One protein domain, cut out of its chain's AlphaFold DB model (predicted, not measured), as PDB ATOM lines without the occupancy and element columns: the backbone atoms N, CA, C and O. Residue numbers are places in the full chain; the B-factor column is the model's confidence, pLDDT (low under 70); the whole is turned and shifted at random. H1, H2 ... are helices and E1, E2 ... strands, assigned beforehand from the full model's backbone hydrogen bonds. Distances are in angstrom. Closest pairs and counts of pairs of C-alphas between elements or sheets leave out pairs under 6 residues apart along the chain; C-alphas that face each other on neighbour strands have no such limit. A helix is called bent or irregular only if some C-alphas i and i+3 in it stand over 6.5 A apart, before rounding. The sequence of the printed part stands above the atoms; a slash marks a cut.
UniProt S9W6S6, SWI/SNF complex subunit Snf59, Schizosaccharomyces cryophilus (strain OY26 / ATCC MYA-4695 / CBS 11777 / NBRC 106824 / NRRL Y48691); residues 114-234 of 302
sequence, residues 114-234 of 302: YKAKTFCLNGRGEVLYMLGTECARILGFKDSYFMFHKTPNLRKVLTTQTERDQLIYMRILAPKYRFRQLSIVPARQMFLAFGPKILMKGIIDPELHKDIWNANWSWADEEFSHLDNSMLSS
ATOM      1  N   TYR A 114      -9.113  15.962  96.855       95.88
ATOM      2  CA  TYR A 114      -9.467  17.338  97.188       95.88
ATOM      3  C   TYR A 114     -10.809  17.425  97.914       95.88
ATOM      4  O   TYR A 114     -11.755  16.716  97.601       95.88
ATOM      5  N   LYS A 115     -10.927  18.380  98.844       94.81
ATOM      6  CA  LYS A 115     -12.221  18.737  99.453       94.81
ATOM      7  C   LYS A 115     -13.164  19.433  98.481       94.81
ATOM      8  O   LYS A 115     -14.375  19.317  98.627       94.81
ATOM      9  N   ALA A 116     -12.606  20.219  97.564       94.31
ATOM     10  CA  ALA A 116     -13.372  20.979  96.589       94.31
ATOM     11  C   ALA A 116     -13.651  20.130  95.352       94.31
ATOM     12  O   ALA A 116     -12.794  19.354  94.919       94.31
ATOM     13  N   LYS A 117     -14.806  20.358  94.724       94.81
ATOM     14  CA  LYS A 117     -15.083  19.818  93.394       94.81
ATOM     15  C   LYS A 117     -14.064  20.344  92.390       94.81
ATOM     16  O   LYS A 117     -13.827  21.552  92.290       94.81
ATOM     17  N   THR A 118     -13.488  19.420  91.633       95.50
ATOM     18  CA  THR A 118     -12.524  19.720  90.578       95.50
ATOM     19  C   THR A 118     -13.124  19.449  89.207       95.50
ATOM     20  O   THR A 118     -14.004  18.603  89.057       95.50
ATOM     21  N   PHE A 119     -12.687  20.213  88.209       95.38
ATOM     22  CA  PHE A 119     -13.161  20.088  86.835       95.38
ATOM     23  C   PHE A 119     -12.150  20.635  85.835       95.38
ATOM     24  O   PHE A 119     -11.316  21.471  86.180       95.38
ATOM     25  N   CYS A 120     -12.271  20.201  84.586       94.44
ATOM     26  CA  CYS A 120     -11.539  20.763  83.455       94.44
ATOM     27  C   CYS A 120     -12.482  21.649  82.632       94.44
ATOM     28  O   CYS A 120     -13.693  21.421  82.609       94.44
ATOM     29  N   LEU A 121     -11.932  22.658  81.961       91.69
ATOM     30  CA  LEU A 121     -12.684  23.546  81.075       91.69
ATOM     31  C   LEU A 121     -12.260  23.332  79.629       91.69
ATOM     32  O   LEU A 121     -11.070  23.208  79.331       91.69
ATOM     33  N   ASN A 122     -13.225  23.358  78.715       90.31
ATOM     34  CA  ASN A 122     -12.916  23.209  77.301       90.31
ATOM     35  C   ASN A 122     -12.181  24.468  76.824       90.31
ATOM     36  O   ASN A 122     -12.645  25.585  77.045       90.31
ATOM     37  N   GLY A 123     -11.039  24.287  76.161       85.81
ATOM     38  CA  GLY A 123     -10.201  25.392  75.682       85.81
ATOM     39  C   GLY A 123      -9.122  25.864  76.664       85.81
ATOM     40  O   GLY A 123      -8.270  26.648  76.265       85.81
ATOM     41  N   ARG A 124      -9.093  25.350  77.905       86.94
ATOM     42  CA  ARG A 124      -8.015  25.597  78.893       86.94
ATOM     43  C   ARG A 124      -7.153  24.353  79.164       86.94
ATOM     44  O   ARG A 124      -6.573  24.198  80.238       86.94
ATOM     45  N   GLY A 125      -7.090  23.454  78.181       86.94
ATOM     46  CA  GLY A 125      -6.331  22.206  78.250       86.94
ATOM     47  C   GLY A 125      -6.831  21.238  79.324       86.94
ATOM     48  O   GLY A 125      -8.008  21.217  79.678       86.94
ATOM     49  N   GLU A 126      -5.913  20.424  79.844       89.56
ATOM     50  CA  GLU A 126      -6.200  19.404  80.863       89.56
ATOM     51  C   GLU A 126      -6.007  19.894  82.306       89.56
ATOM     52  O   GLU A 126      -5.953  19.089  83.240       89.56
ATOM     53  N   VAL A 127      -5.880  21.209  82.501       91.56
ATOM     54  CA  VAL A 127      -5.676  21.806  83.822       91.56
ATOM     55  C   VAL A 127      -6.934  21.634  84.671       91.56
ATOM     56  O   VAL A 127      -8.042  21.973  84.252       91.56
ATOM     57  N   LEU A 128      -6.747  21.154  85.901       94.25
ATOM     58  CA  LEU A 128      -7.816  21.083  86.888       94.25
ATOM     59  C   LEU A 128      -8.040  22.436  87.546       94.25
ATOM     60  O   LEU A 128      -7.124  23.056  88.093       94.25
ATOM     61  N   TYR A 129      -9.299  22.843  87.558       95.19
ATOM     62  CA  TYR A 129      -9.787  24.038  88.213       95.19
ATOM     63  C   TYR A 129     -10.740  23.686  89.350       95.19
ATOM     64  O   TYR A 129     -11.356  22.621  89.388       95.19
ATOM     65  N   MET A 130     -10.859  24.624  90.280       96.06
ATOM     66  CA  MET A 130     -11.818  24.609  91.374       96.06
ATOM     67  C   MET A 130     -12.578  25.927  91.404       96.06
ATOM     68  O   MET A 130     -12.067  26.981  91.007       96.06
ATOM     69  N   LEU A 131     -13.794  25.892  91.943       95.94
ATOM     70  CA  LEU A 131     -14.565  27.107  92.155       95.94
ATOM     71  C   LEU A 131     -13.987  27.891  93.343       95.94
ATOM     72  O   LEU A 131     -13.881  27.375  94.458       95.94
ATOM     73  N   GLY A 132     -13.647  29.166  93.136       95.00
ATOM     74  CA  GLY A 132     -13.019  29.981  94.178       95.00
ATOM     75  C   GLY A 132     -13.913  30.183  95.407       95.00
ATOM     76  O   GLY A 132     -13.415  30.284  96.527       95.00
ATOM     77  N   THR A 133     -15.236  30.210  95.222       94.88
ATOM     78  CA  THR A 133     -16.201  30.333  96.328       94.88
ATOM     79  C   THR A 133     -16.242  29.083  97.204       94.88
ATOM     80  O   THR A 133     -16.386  29.198  98.418       94.88
ATOM     81  N   GLU A 134     -16.094  27.901  96.613       95.25
ATOM     82  CA  GLU A 134     -16.037  26.632  97.337       95.25
ATOM     83  C   GLU A 134     -14.724  26.512  98.115       95.25
ATOM     84  O   GLU A 134     -14.735  26.240  99.315       95.25
ATOM     85  N   CYS A 135     -13.608  26.852  97.465       95.44
ATOM     86  CA  CYS A 135     -12.286  26.909  98.087       95.44
ATOM     87  C   CYS A 135     -12.258  27.822  99.320       95.44
ATOM     88  O   CYS A 135     -11.763  27.433 100.378       95.44
ATOM     89  N   ALA A 136     -12.835  29.022  99.205       96.00
ATOM     90  CA  ALA A 136     -12.907  29.970 100.310       96.00
ATOM     91  C   ALA A 136     -13.667  29.401 101.514       96.00
ATOM     92  O   ALA A 136     -13.198  29.525 102.643       96.00
ATOM     93  N   ARG A 137     -14.800  28.726 101.270       95.25
ATOM     94  CA  ARG A 137     -15.601  28.089 102.325       95.25
ATOM     95  C   ARG A 137     -14.828  26.981 103.033       95.25
ATOM     96  O   ARG A 137     -14.838  26.939 104.257       95.25
ATOM     97  N   ILE A 138     -14.139  26.122 102.281       95.25
ATOM     98  CA  ILE A 138     -13.341  25.015 102.836       95.25
ATOM     99  C   ILE A 138     -12.218  25.535 103.740       95.25
ATOM    100  O   ILE A 138     -11.928  24.945 104.778       95.25
ATOM    101  N   LEU A 139     -11.592  26.644 103.352       94.12
ATOM    102  CA  LEU A 139     -10.465  27.235 104.072       94.12
ATOM    103  C   LEU A 139     -10.888  28.210 105.184       94.12
ATOM    104  O   LEU A 139     -10.024  28.742 105.880       94.12
ATOM    105  N   GLY A 140     -12.190  28.455 105.358       95.06
ATOM    106  CA  GLY A 140     -12.718  29.363 106.378       95.06
ATOM    107  C   GLY A 140     -12.555  30.854 106.054       95.06
ATOM    108  O   GLY A 140     -12.605  31.689 106.956       95.06
ATOM    109  N   PHE A 141     -12.356  31.221 104.785       95.25
ATOM    110  CA  PHE A 141     -12.441  32.620 104.359       95.25
ATOM    111  C   PHE A 141     -13.904  33.061 104.240       95.25
ATOM    112  O   PHE A 141     -14.781  32.272 103.890       95.25
ATOM    113  N   LYS A 142     -14.159  34.357 104.472       94.12
ATOM    114  CA  LYS A 142     -15.501  34.951 104.341       94.12
ATOM    115  C   LYS A 142     -16.077  34.763 102.934       94.12
ATOM    116  O   LYS A 142     -17.247  34.430 102.778       94.12
ATOM    117  N   ASP A 143     -15.250  34.981 101.919       93.88
ATOM    118  CA  ASP A 143     -15.573  34.772 100.515       93.88
ATOM    119  C   ASP A 143     -14.286  34.562  99.695       93.88
ATOM    120  O   ASP A 143     -13.162  34.614 100.209       93.88
ATOM    121  N   SER A 144     -14.449  34.329  98.392       93.25
ATOM    122  CA  SER A 144     -13.321  34.200  97.470       93.25
ATOM    123  C   SER A 144     -12.529  35.498  97.322       93.25
ATOM    124  O   SER A 144     -11.333  35.446  97.067       93.25
ATOM    125  N   TYR A 145     -13.158  36.664  97.498       92.81
ATOM    126  CA  TYR A 145     -12.477  37.952  97.390       92.81
ATOM    127  C   TYR A 145     -11.412  38.113  98.485       92.81
ATOM    128  O   TYR A 145     -10.249  38.375  98.175       92.81
ATOM    129  N   PHE A 146     -11.770  37.860  99.747       93.56
ATOM    130  CA  PHE A 146     -10.842  37.874 100.878       93.56
ATOM    131  C   PHE A 146      -9.755  36.805 100.754       93.56
ATOM    132  O   PHE A 146      -8.610  37.071 101.125       93.56
ATOM    133  N   MET A 147     -10.089  35.626 100.216       94.00
ATOM    134  CA  MET A 147      -9.104  34.579  99.938       94.00
ATOM    135  C   MET A 147      -8.013  35.097  98.989       94.00
ATOM    136  O   MET A 147      -6.834  35.050  99.341       94.00
ATOM    137  N   PHE A 148      -8.388  35.671  97.840       92.25
ATOM    138  CA  PHE A 148      -7.423  36.233  96.885       92.25
ATOM    139  C   PHE A 148      -6.661  37.438  97.446       92.25
ATOM    140  O   PHE A 148      -5.476  37.597  97.172       92.25
ATOM    141  N   HIS A 149      -7.305  38.272  98.265       91.88
ATOM    142  CA  HIS A 149      -6.636  39.417  98.883       91.88
ATOM    143  C   HIS A 149      -5.548  38.984  99.880       91.88
ATOM    144  O   HIS A 149      -4.454  39.544  99.890       91.88
ATOM    145  N   LYS A 150      -5.824  37.959 100.699       91.06
ATOM    146  CA  LYS A 150      -4.849  37.411 101.654       91.06
ATOM    147  C   LYS A 150      -3.771  36.548 100.992       91.06
ATOM    148  O   LYS A 150      -2.694  36.403 101.563       91.06
ATOM    149  N   THR A 151      -4.036  35.994  99.809       88.50
ATOM    150  CA  THR A 151      -3.097  35.136  99.069       88.50
ATOM    151  C   THR A 151      -2.795  35.711  97.680       88.50
ATOM    152  O   THR A 151      -3.307  35.223  96.677       88.50
ATOM    153  N   PRO A 152      -1.930  36.742  97.584       83.88
ATOM    154  CA  PRO A 152      -1.683  37.455  96.324       83.88
ATOM    155  C   PRO A 152      -1.013  36.596  95.244       83.88
ATOM    156  O   PRO A 152      -1.039  36.956  94.072       83.88
ATOM    157  N   ASN A 153      -0.416  35.470  95.633       82.06
ATOM    158  CA  ASN A 153       0.218  34.522  94.721       82.06
ATOM    159  C   ASN A 153      -0.790  33.600  94.017       82.06
ATOM    160  O   ASN A 153      -0.406  32.859  93.116       82.06
ATOM    161  N   LEU A 154      -2.054  33.601  94.445       87.19
ATOM    162  CA  LEU A 154      -3.086  32.748  93.877       87.19
ATOM    163  C   LEU A 154      -3.642  33.381  92.598       87.19
ATOM    164  O   LEU A 154      -4.128  34.516  92.622       87.19
ATOM    165  N   ARG A 155      -3.614  32.651  91.479       85.56
ATOM    166  CA  ARG A 155      -4.200  33.137  90.228       85.56
ATOM    167  C   ARG A 155      -5.717  33.170  90.367       85.56
ATOM    168  O   ARG A 155      -6.374  32.156  90.601       85.56
ATOM    169  N   LYS A 156      -6.276  34.363  90.181       90.44
ATOM    170  CA  LYS A 156      -7.713  34.573  90.041       90.44
ATOM    171  C   LYS A 156      -8.059  34.580  88.560       90.44
ATOM    172  O   LYS A 156      -7.755  35.551  87.870       90.44
ATOM    173  N   VAL A 157      -8.750  33.542  88.110       90.44
ATOM    174  CA  VAL A 157      -9.254  33.453  86.740       90.44
ATOM    175  C   VAL A 157     -10.740  33.781  86.744       90.44
ATOM    176  O   VAL A 157     -11.506  33.190  87.505       90.44
ATOM    177  N   LEU A 158     -11.159  34.746  85.929       92.12
ATOM    178  CA  LEU A 158     -12.572  35.062  85.735       92.12
ATOM    179  C   LEU A 158     -13.151  34.147  84.652       92.12
ATOM    180  O   LEU A 158     -12.553  33.978  83.594       92.12
ATOM    181  N   THR A 159     -14.311  33.552  84.922       91.75
ATOM    182  CA  THR A 159     -14.972  32.655  83.963       91.75
ATOM    183  C   THR A 159     -15.721  33.437  82.892       91.75
ATOM    184  O   THR A 159     -16.442  34.384  83.228       91.75
ATOM    185  N   THR A 160     -15.645  32.998  81.638       92.25
ATOM    186  CA  THR A 160     -16.466  33.545  80.542       92.25
ATOM    187  C   THR A 160     -17.920  33.052  80.626       92.25
ATOM    188  O   THR A 160     -18.272  32.236  81.481       92.25
ATOM    189  N   GLN A 161     -18.824  33.563  79.779       92.56
ATOM    190  CA  GLN A 161     -20.203  33.047  79.730       92.56
ATOM    191  C   GLN A 161     -20.239  31.577  79.285       92.56
ATOM    192  O   GLN A 161     -20.897  30.771  79.933       92.56
ATOM    193  N   THR A 162     -19.478  31.216  78.251       92.94
ATOM    194  CA  THR A 162     -19.412  29.845  77.725       92.94
ATOM    195  C   THR A 162     -18.932  28.848  78.778       92.94
ATOM    196  O   THR A 162     -19.505  27.773  78.928       92.94
ATOM    197  N   GLU A 163     -17.925  29.219  79.569       94.12
ATOM    198  CA  GLU A 163     -17.425  28.371  80.656       94.12
ATOM    199  C   GLU A 163     -18.462  28.205  81.766       94.12
ATOM    200  O   GLU A 163     -18.664  27.104  82.267       94.12
ATOM    201  N   ARG A 164     -19.176  29.276  82.136       94.56
ATOM    202  CA  ARG A 164     -20.265  29.182  83.124       94.56
ATOM    203  C   ARG A 164     -21.371  28.244  82.656       94.56
ATOM    204  O   ARG A 164     -21.898  27.480  83.462       94.56
ATOM    205  N   ASP A 165     -21.686  28.267  81.368       94.94
ATOM    206  CA  ASP A 165     -22.681  27.381  80.772       94.94
ATOM    207  C   ASP A 165     -22.225  25.914  80.816       94.94
ATOM    208  O   ASP A 165     -23.013  25.039  81.180       94.94
ATOM    209  N   GLN A 166     -20.940  25.650  80.552       95.12
ATOM    210  CA  GLN A 166     -20.336  24.320  80.708       95.12
ATOM    211  C   GLN A 166     -20.389  23.828  82.158       95.12
ATOM    212  O   GLN A 166     -20.758  22.682  82.408       95.12
ATOM    213  N   LEU A 167     -20.101  24.695  83.134       95.00
ATOM    214  CA  LEU A 167     -20.181  24.332  84.553       95.00
ATOM    215  C   LEU A 167     -21.607  23.994  84.999       95.00
ATOM    216  O   LEU A 167     -21.792  23.153  85.882       95.00
ATOM    217  N   ILE A 168     -22.613  24.631  84.396       95.88
ATOM    218  CA  ILE A 168     -24.021  24.288  84.626       95.88
ATOM    219  C   ILE A 168     -24.348  22.933  84.000       95.88
ATOM    220  O   ILE A 168     -24.981  22.100  84.652       95.88
ATOM    221  N   TYR A 169     -23.879  22.687  82.775       95.62
ATOM    222  CA  TYR A 169     -24.053  21.406  82.093       95.62
ATOM    223  C   TYR A 169     -23.440  20.242  82.892       95.62
ATOM    224  O   TYR A 169     -24.100  19.230  83.114       95.62
ATOM    225  N   MET A 170     -22.236  20.435  83.439       94.88
ATOM    226  CA  MET A 170     -21.549  19.477  84.316       94.88
ATOM    227  C   MET A 170     -22.171  19.344  85.720       94.88
ATOM    228  O   MET A 170     -21.635  18.619  86.555       94.88
ATOM    229  N   ARG A 171     -23.276  20.047  86.025       94.94
ATOM    230  CA  ARG A 171     -23.940  20.070  87.349       94.94
ATOM    231  C   ARG A 171     -23.039  20.554  88.499       94.94
ATOM    232  O   ARG A 171     -23.353  20.340  89.670       94.94
ATOM    233  N   ILE A 172     -21.941  21.240  88.187       94.12
ATOM    234  CA  ILE A 172     -21.037  21.837  89.180       94.12
ATOM    235  C   ILE A 172     -21.639  23.144  89.690       94.12
ATOM    236  O   ILE A 172     -21.640  23.414  90.892       94.12
ATOM    237  N   LEU A 173     -22.194  23.933  88.769       94.12
ATOM    238  CA  LEU A 173     -22.846  25.199  89.060       94.12
ATOM    239  C   LEU A 173     -24.368  25.076  88.914       94.12
ATOM    240  O   LEU A 173     -24.875  24.517  87.947       94.12
ATOM    241  N   ALA A 174     -25.123  25.647  89.856       94.31
ATOM    242  CA  ALA A 174     -26.578  25.711  89.731       94.31
ATOM    243  C   ALA A 174     -27.007  26.742  88.658       94.31
ATOM    244  O   ALA A 174     -26.415  27.827  88.614       94.31
ATOM    245  N   PRO A 175     -28.082  26.496  87.876       94.31
ATOM    246  CA  PRO A 175     -28.523  27.389  86.793       94.31
ATOM    247  C   PRO A 175     -28.765  28.842  87.223       94.31
ATOM    248  O   PRO A 175     -28.480  29.772  86.473       94.31
ATOM    249  N   LYS A 176     -29.199  29.057  88.471       95.19
ATOM    250  CA  LYS A 176     -29.398  30.392  89.063       95.19
ATOM    251  C   LYS A 176     -28.144  31.276  89.078       95.19
ATOM    252  O   LYS A 176     -28.253  32.490  89.200       95.19
ATOM    253  N   TYR A 177     -26.952  30.689  88.963       92.50
ATOM    254  CA  TYR A 177     -25.686  31.423  88.945       92.50
ATOM    255  C   TYR A 177     -25.144  31.680  87.530       92.50
ATOM    256  O   TYR A 177     -24.059  32.243  87.411       92.50
ATOM    257  N   ARG A 178     -25.888  31.329  86.467       92.44
ATOM    258  CA  ARG A 178     -25.479  31.468  85.054       92.44
ATOM    259  C   ARG A 178     -24.926  32.842  84.698       92.44
ATOM    260  O   ARG A 178     -23.910  32.941  84.018       92.44
ATOM    261  N   PHE A 179     -25.590  33.893  85.164       91.81
ATOM    262  CA  PHE A 179     -25.238  35.275  84.832       91.81
ATOM    263  C   PHE A 179     -24.311  35.921  85.860       91.81
ATOM    264  O   PHE A 179     -23.764  36.994  85.611       91.81
ATOM    265  N   ARG A 180     -24.054  35.256  86.992       91.31
ATOM    266  CA  ARG A 180     -23.144  35.777  88.009       91.31
ATOM    267  C   ARG A 180     -21.705  35.631  87.530       91.31
ATOM    268  O   ARG A 180     -21.319  34.561  87.062       91.31
ATOM    269  N   GLN A 181     -20.908  36.688  87.665       91.62
ATOM    270  CA  GLN A 181     -19.471  36.582  87.439       91.62
ATOM    271  C   GLN A 181     -18.861  35.679  88.511       91.62
ATOM    272  O   GLN A 181     -19.059  35.898  89.709       91.62
ATOM    273  N   LEU A 182     -18.118  34.666  88.078       93.31
ATOM    274  CA  LEU A 182     -17.448  33.724  88.961       93.31
ATOM    275  C   LEU A 182     -15.946  33.764  88.719       93.31
ATOM    276  O   LEU A 182     -15.460  34.199  87.670       93.31
ATOM    277  N   SER A 183     -15.223  33.330  89.743       94.38
ATOM    278  CA  SER A 183     -13.781  33.151  89.692       94.38
ATOM    279  C   SER A 183     -13.433  31.711  90.020       94.38
ATOM    280  O   SER A 183     -13.931  31.156  91.006       94.38
ATOM    281  N   ILE A 184     -12.569  31.139  89.196       94.56
ATOM    282  CA  ILE A 184     -11.997  29.808  89.358       94.56
ATOM    283  C   ILE A 184     -10.511  29.932  89.679       94.56
ATOM    284  O   ILE A 184      -9.898  30.987  89.478       94.56
ATOM    285  N   VAL A 185      -9.955  28.849  90.204       93.31
ATOM    286  CA  VAL A 185      -8.554  28.770  90.608       93.31
ATOM    287  C   VAL A 185      -7.967  27.440  90.150       93.31
ATOM    288  O   VAL A 185      -8.649  26.423  90.286       93.31
ATOM    289  N   PRO A 186      -6.722  27.410  89.643       92.94
ATOM    290  CA  PRO A 186      -6.033  26.159  89.356       92.94
ATOM    291  C   PRO A 186      -5.845  25.317  90.627       92.94
ATOM    292  O   PRO A 186      -5.322  25.798  91.640       92.94
ATOM    293  N   ALA A 187      -6.212  24.038  90.560       94.06
ATOM    294  CA  ALA A 187      -6.119  23.072  91.657       94.06
ATOM    295  C   ALA A 187      -4.695  22.973  92.224       94.06
ATOM    296  O   ALA A 187      -4.487  22.964  93.441       94.06
ATOM    297  N   ARG A 188      -3.697  22.995  91.334       90.75
ATOM    298  CA  ARG A 188      -2.283  22.951  91.711       90.75
ATOM    299  C   ARG A 188      -1.872  24.132  92.577       90.75
ATOM    300  O   ARG A 188      -1.217  23.933  93.592       90.75
ATOM    301  N   GLN A 189      -2.289  25.349  92.233       89.62
ATOM    302  CA  GLN A 189      -1.949  26.529  93.031       89.62
ATOM    303  C   GLN A 189      -2.647  26.529  94.388       89.62
ATOM    304  O   GLN A 189      -2.043  26.926  95.381       89.62
ATOM    305  N   MET A 190      -3.887  26.038  94.447       92.19
ATOM    306  CA  MET A 190      -4.588  25.843  95.716       92.19
ATOM    307  C   MET A 190      -3.836  24.871  96.626       92.19
ATOM    308  O   MET A 190      -3.645  25.154  97.809       92.19
ATOM    309  N   PHE A 191      -3.365  23.750  96.078       91.94
ATOM    310  CA  PHE A 191      -2.562  22.792  96.831       91.94
ATOM    311  C   PHE A 191      -1.215  23.377  97.261       91.94
ATOM    312  O   PHE A 191      -0.827  23.255  98.417       91.94
ATOM    313  N   LEU A 192      -0.513  24.071  96.371       89.00
ATOM    314  CA  LEU A 192       0.753  24.711  96.705       89.00
ATOM    315  C   LEU A 192       0.562  25.748  97.828       89.00
ATOM    316  O   LEU A 192       1.292  25.720  98.813       89.00
ATOM    317  N   ALA A 193      -0.462  26.599  97.751       89.88
ATOM    318  CA  ALA A 193      -0.673  27.668  98.725       89.88
ATOM    319  C   ALA A 193      -1.150  27.177 100.104       89.88
ATOM    320  O   ALA A 193      -0.751  27.736 101.126       89.88
ATOM    321  N   PHE A 194      -2.024  26.167 100.148       90.88
ATOM    322  CA  PHE A 194      -2.698  25.749 101.386       90.88
ATOM    323  C   PHE A 194      -2.325  24.338 101.864       90.88
ATOM    324  O   PHE A 194      -2.634  23.978 103.005       90.88
ATOM    325  N   GLY A 195      -1.661  23.553 101.017       90.12
ATOM    326  CA  GLY A 195      -1.133  22.225 101.314       90.12
ATOM    327  C   GLY A 195      -2.198  21.259 101.827       90.12
ATOM    328  O   GLY A 195      -3.272  21.162 101.230       90.12
ATOM    329  N   PRO A 196      -1.964  20.567 102.954       89.50
ATOM    330  CA  PRO A 196      -2.871  19.534 103.455       89.50
ATOM    331  C   PRO A 196      -4.262  20.061 103.845       89.50
ATOM    332  O   PRO A 196      -5.211  19.288 103.940       89.50
ATOM    333  N   LYS A 197      -4.448  21.379 104.026       91.06
ATOM    334  CA  LYS A 197      -5.753  21.949 104.411       91.06
ATOM    335  C   LYS A 197      -6.840  21.720 103.360       91.06
ATOM    336  O   LYS A 197      -8.005  21.549 103.729       91.06
ATOM    337  N   ILE A 198      -6.472  21.700 102.076       93.25
ATOM    338  CA  ILE A 198      -7.418  21.531 100.963       93.25
ATOM    339  C   ILE A 198      -7.742  20.057 100.670       93.25
ATOM    340  O   ILE A 198      -8.653  19.779  99.892       93.25
ATOM    341  N   LEU A 199      -7.034  19.114 101.299       93.44
ATOM    342  CA  LEU A 199      -7.237  17.680 101.104       93.44
ATOM    343  C   LEU A 199      -8.333  17.137 102.015       93.44
ATOM    344  O   LEU A 199      -8.441  17.530 103.179       93.44
ATOM    345  N   MET A 200      -9.169  16.262 101.458       92.00
ATOM    346  CA  MET A 200     -10.203  15.509 102.167       92.00
ATOM    347  C   MET A 200      -9.623  14.203 102.695       92.00
ATOM    348  O   MET A 200      -9.839  13.864 103.856       92.00
ATOM    349  N   LYS A 201      -8.881  13.499 101.837       87.56
ATOM    350  CA  LYS A 201      -8.278  12.204 102.124       87.56
ATOM    351  C   LYS A 201      -6.770  12.269 101.924       87.56
ATOM    352  O   LYS A 201      -6.291  12.934 101.003       87.56
ATOM    353  N   GLY A 202      -6.065  11.554 102.796       84.44
ATOM    354  CA  GLY A 202      -4.612  11.500 102.838       84.44
ATOM    355  C   GLY A 202      -4.002  12.555 103.754       84.44
ATOM    356  O   GLY A 202      -4.590  13.606 104.017       84.44
ATOM    357  N   ILE A 203      -2.816  12.242 104.262       83.19
ATOM    358  CA  ILE A 203      -2.018  13.122 105.112       83.19
ATOM    359  C   ILE A 203      -0.703  13.351 104.385       83.19
ATOM    360  O   ILE A 203      -0.105  12.416 103.858       83.19
ATOM    361  N   ILE A 204      -0.284  14.609 104.327       85.75
ATOM    362  CA  ILE A 204       0.984  15.003 103.725       85.75
ATOM    363  C   ILE A 204       1.792  15.706 104.794       85.75
ATOM    364  O   ILE A 204       1.290  16.627 105.447       85.75
ATOM    365  N   ASP A 205       3.044  15.286 104.931       86.75
ATOM    366  CA  ASP A 205       3.975  15.895 105.863       86.75
ATOM    367  C   ASP A 205       4.210  17.372 105.498       86.75
ATOM    368  O   ASP A 205       4.469  17.693 104.330       86.75
ATOM    369  N   PRO A 206       4.150  18.300 106.470       85.25
ATOM    370  CA  PRO A 206       4.375  19.722 106.212       85.25
ATOM    371  C   PRO A 206       5.737  20.030 105.575       85.25
ATOM    372  O   PRO A 206       5.859  20.990 104.815       85.25
ATOM    373  N   GLU A 207       6.759  19.222 105.870       86.12
ATOM    374  CA  GLU A 207       8.097  19.358 105.285       86.12
ATOM    375  C   GLU A 207       8.099  18.991 103.800       86.12
ATOM    376  O   GLU A 207       8.565  19.778 102.980       86.12
ATOM    377  N   LEU A 208       7.461  17.873 103.437       85.44
ATOM    378  CA  LEU A 208       7.312  17.461 102.043       85.44
ATOM    379  C   LEU A 208       6.545  18.515 101.230       85.44
ATOM    380  O   LEU A 208       6.943  18.858 100.118       85.44
ATOM    381  N   HIS A 209       5.469  19.079 101.790       86.38
ATOM    382  CA  HIS A 209       4.725  20.169 101.143       86.38
ATOM    383  C   HIS A 209       5.600  21.408 100.909       86.38
ATOM    384  O   HIS A 209       5.551  22.007  99.832       86.38
ATOM    385  N   LYS A 210       6.435  21.769 101.888       85.94
ATOM    386  CA  LYS A 210       7.372  22.890 101.775       85.94
ATOM    387  C   LYS A 210       8.430  22.644 100.700       85.94
ATOM    388  O   LYS A 210       8.765  23.572  99.964       85.94
ATOM    389  N   ASP A 211       8.929  21.420 100.584       86.56
ATOM    390  CA  ASP A 211       9.886  21.054  99.541       86.56
ATOM    391  C   ASP A 211       9.252  21.140  98.152       86.56
ATOM    392  O   ASP A 211       9.842  21.736  97.251       86.56
ATOM    393  N   ILE A 212       8.009  20.667  97.993       84.19
ATOM    394  CA  ILE A 212       7.235  20.822  96.749       84.19
ATOM    395  C   ILE A 212       7.041  22.308  96.413       84.19
ATOM    396  O   ILE A 212       7.241  22.712  95.269       84.19
ATOM    397  N   TRP A 213       6.687  23.133  97.403       83.19
ATOM    398  CA  TRP A 213       6.526  24.578  97.225       83.19
ATOM    399  C   TRP A 213       7.812  25.259  96.747       83.19
ATOM    400  O   TRP A 213       7.765  26.114  95.862       83.19
ATOM    401  N   ASN A 214       8.962  24.882  97.311       81.88
ATOM    402  CA  ASN A 214      10.253  25.464  96.944       81.88
ATOM    403  C   ASN A 214      10.763  24.956  95.589       81.88
ATOM    404  O   ASN A 214      11.402  25.712  94.860       81.88
ATOM    405  N   ALA A 215      10.500  23.690  95.261       76.38
ATOM    406  CA  ALA A 215      10.982  23.057  94.041       76.38
ATOM    407  C   ALA A 215      10.165  23.440  92.799       76.38
ATOM    408  O   ALA A 215      10.697  23.414  91.691       76.38
ATOM    409  N   ASN A 216       8.875  23.759  92.952       63.06
ATOM    410  CA  ASN A 216       7.936  23.639  91.843       63.06
ATOM    411  C   ASN A 216       7.050  24.878  91.622       63.06
ATOM    412  O   ASN A 216       5.842  24.847  91.859       63.06
ATOM    413  N   TRP A 217       7.645  25.959  91.104       63.75
ATOM    414  CA  TRP A 217       6.898  27.166  90.712       63.75
ATOM    415  C   TRP A 217       6.382  27.159  89.258       63.75
ATOM    416  O   TRP A 217       5.710  28.102  88.855       63.75
ATOM    417  N   SER A 218       6.635  26.124  88.448       59.84
ATOM    418  CA  SER A 218       6.189  26.140  87.044       59.84
ATOM    419  C   SER A 218       4.661  26.050  86.929       59.84
ATOM    420  O   SER A 218       4.030  25.100  87.398       59.84
ATOM    421  N   TRP A 219       4.038  27.048  86.308       66.31
ATOM    422  CA  TRP A 219       2.587  27.118  86.146       66.31
ATOM    423  C   TRP A 219       2.166  26.360  84.881       66.31
ATOM    424  O   TRP A 219       2.448  26.796  83.775       66.31
ATOM    425  N   ALA A 220       1.453  25.237  85.016       59.47
ATOM    426  CA  ALA A 220       0.966  24.497  83.840       59.47
ATOM    427  C   ALA A 220      -0.121  25.242  83.048       59.47
ATOM    428  O   ALA A 220      -0.449  24.857  81.934       59.47
ATOM    429  N   ASP A 221      -0.691  26.298  83.622       63.66
ATOM    430  CA  ASP A 221      -1.656  27.181  82.982       63.66
ATOM    431  C   ASP A 221      -1.045  28.502  82.489       63.66
ATOM    432  O   ASP A 221      -1.782  29.377  82.037       63.66
ATOM    433  N   GLU A 222       0.286  28.666  82.530       68.25
ATOM    434  CA  GLU A 222       0.947  29.788  81.843       68.25
ATOM    435  C   GLU A 222       0.611  29.819  80.359       68.25
ATOM    436  O   GLU A 222       0.307  30.888  79.827       68.25
ATOM    437  N   GLU A 223       0.565  28.646  79.728       63.75
ATOM    438  CA  GLU A 223       0.189  28.490  78.323       63.75
ATOM    439  C   GLU A 223      -1.213  29.048  78.040       63.75
ATOM    440  O   GLU A 223      -1.449  29.597  76.968       63.75
ATOM    441  N   PHE A 224      -2.123  29.010  79.020       68.31
ATOM    442  CA  PHE A 224      -3.508  29.480  78.892       68.31
ATOM    443  C   PHE A 224      -3.735  30.890  79.453       68.31
ATOM    444  O   PHE A 224      -4.838  31.421  79.345       68.31
ATOM    445  N   SER A 225      -2.699  31.531  80.003       70.38
ATOM    446  CA  SER A 225      -2.799  32.867  80.612       70.38
ATOM    447  C   SER A 225      -3.276  33.950  79.637       70.38
ATOM    448  O   SER A 225      -3.915  34.921  80.044       70.38
ATOM    449  N   HIS A 226      -3.030  33.768  78.338       68.69
ATOM    450  CA  HIS A 226      -3.498  34.669  77.289       68.69
ATOM    451  C   HIS A 226      -5.035  34.768  77.227       68.69
ATOM    452  O   HIS A 226      -5.560  35.829  76.889       68.69
ATOM    453  N   LEU A 227      -5.761  33.713  77.620       71.94
ATOM    454  CA  LEU A 227      -7.229  33.680  77.631       71.94
ATOM    455  C   LEU A 227      -7.830  34.585  78.715       71.94
ATOM    456  O   LEU A 227      -8.952  35.071  78.577       71.94
ATOM    457  N   ASP A 228      -7.076  34.860  79.778       73.38
ATOM    458  CA  ASP A 228      -7.556  35.634  80.924       73.38
ATOM    459  C   ASP A 228      -7.512  37.151  80.665       73.38
ATOM    460  O   ASP A 228      -8.235  37.928  81.297       73.38
ATOM    461  N   ASN A 229      -6.697  37.589  79.698       57.50
ATOM    462  CA  ASN A 229      -6.502  39.002  79.371       57.50
ATOM    463  C   ASN A 229      -7.682  39.617  78.599       57.50
ATOM    464  O   ASN A 229      -7.894  40.827  78.680       57.50
ATOM    465  N   SER A 230      -8.506  38.795  77.938       52.56
ATOM    466  CA  SER A 230      -9.683  39.248  77.179       52.56
ATOM    467  C   SER A 230     -10.729  39.972  78.046       52.56
ATOM    468  O   SER A 230     -11.434  40.842  77.544       52.56
ATOM    469  N   MET A 231     -10.804  39.674  79.350       48.47
ATOM    470  CA  MET A 231     -11.751  40.307  80.286       48.47
ATOM    471  C   MET A 231     -11.098  41.298  81.261       48.47
ATOM    472  O   MET A 231     -11.787  42.094  81.900       48.47
ATOM    473  N   LEU A 232      -9.770  41.270  81.390       47.47
ATOM    474  CA  LEU A 232      -9.036  42.147  82.304       47.47
ATOM    475  C   LEU A 232      -8.722  43.519  81.703       47.47
ATOM    476  O   LEU A 232      -8.540  44.459  82.477       47.47
ATOM    477  N   SER A 233      -8.765  43.670  80.373       42.19
ATOM    478  CA  SER A 233      -8.598  44.972  79.706       42.19
ATOM    479  C   SER A 233      -9.637  46.023  80.129       42.19
ATOM    480  O   SER A 233      -9.404  47.208  79.918       42.19
ATOM    481  N   SER A 234     -10.757  45.627  80.752       46.53
ATOM    482  CA  SER A 234     -11.755  46.572  81.280       46.53
ATOM    483  C   SER A 234     -11.667  46.838  82.785       46.53
ATOM    484  O   SER A 234     -12.359  47.730  83.260       46.53
TER     485      SER A 234
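What this domain is: This is residues 114 to 234 of the 302 residues of the protein "SWI/SNF complex subunit Snf59" of Schizosaccharomyces cryophilus (strain OY26 / ATCC MYA-4695 / CBS 11777 / NBRC 106824 / NRRL Y48691) (UniProt S9W6S6). Two short strands, E1 and E2, make a small antiparallel ribbon near the middle of an elongated domain, with short helices spread round it and much of the rest in loops. H4 and H5 stand side by side toward one end of the long axis, H3 with the loop after it makes the other end, H1 and H2 form a corner near the ribbon, and H6 closes the printed part as a tail that touches no helix. The printed part has 121 residues, with six named helices and three named strands in the order E1 H1 H2 H3 E2 H4 E3 H5 H6, and is mostly helix. It is compact, with a radius of gyration of the C-alphas of 14.5 A and spans of 42 by 27 by 26 A.

How they stand to each other: Strand E1, residues 129 to 131, and strand E2, residues 183 to 186, are antiparallel neighbours at 144 degrees; N 130 and O 185 are 2.8 A apart, and N 185 and O 130 are 2.9 A apart, both within hydrogen-bond range. Residues 118 to 119 pair with 129 to 130 of E1, and residues 157 to 158 with 183 to 184 of E2, both antiparallel. H1, residues 132 to 138, touches H2, residues 144 to 150, about perpendicular at 78 degrees, the closest C-alphas being those of Thr 133 and Ser 144, 5.0 A apart. H4, residues 187 to 198, is irregular, with C-alphas 193 and 196 9.7 A apart. With residues 192 to 196 alone it touches H5, residues 206 to 215, at a shallow tilt of 17 degrees, opposite ways; the closest C-alphas are those of Leu 192 and Trp 213, 5.8 A apart. E3, residues 199 to 201, pairs with no named strand and meets H4 only through their link. H3, residues 161 to 169, and H6, residues 225 to 232, touch no helix. Every O i to N i+4 pair is within hydrogen-bond range in H1, H2, H3 and H5; in H4 it is 5 of 8, and in H6 0 of 4, beside 2 of 5 O i to N i+3 pairs.

Where its parts are: E1 begins at C-alpha 129, (-9.787, 24.038, 88.213), and E2 is 10.4 A long. H5 measures 14.2 A, H3 12.5 A and H4 9.5 A. H6 measures 11.3 A and ends at C-alpha 232, (-9.036, 42.147, 82.304).

The domain as a whole: The C-alphas of Asp 205 and Ser 234, the two farthest apart, are 42.3 A apart. The printed part has no cut. The link from H3 to E2, with 13 residues, is long. Residues 216 to 224, 226 and 229 to 234 have pLDDT under 70.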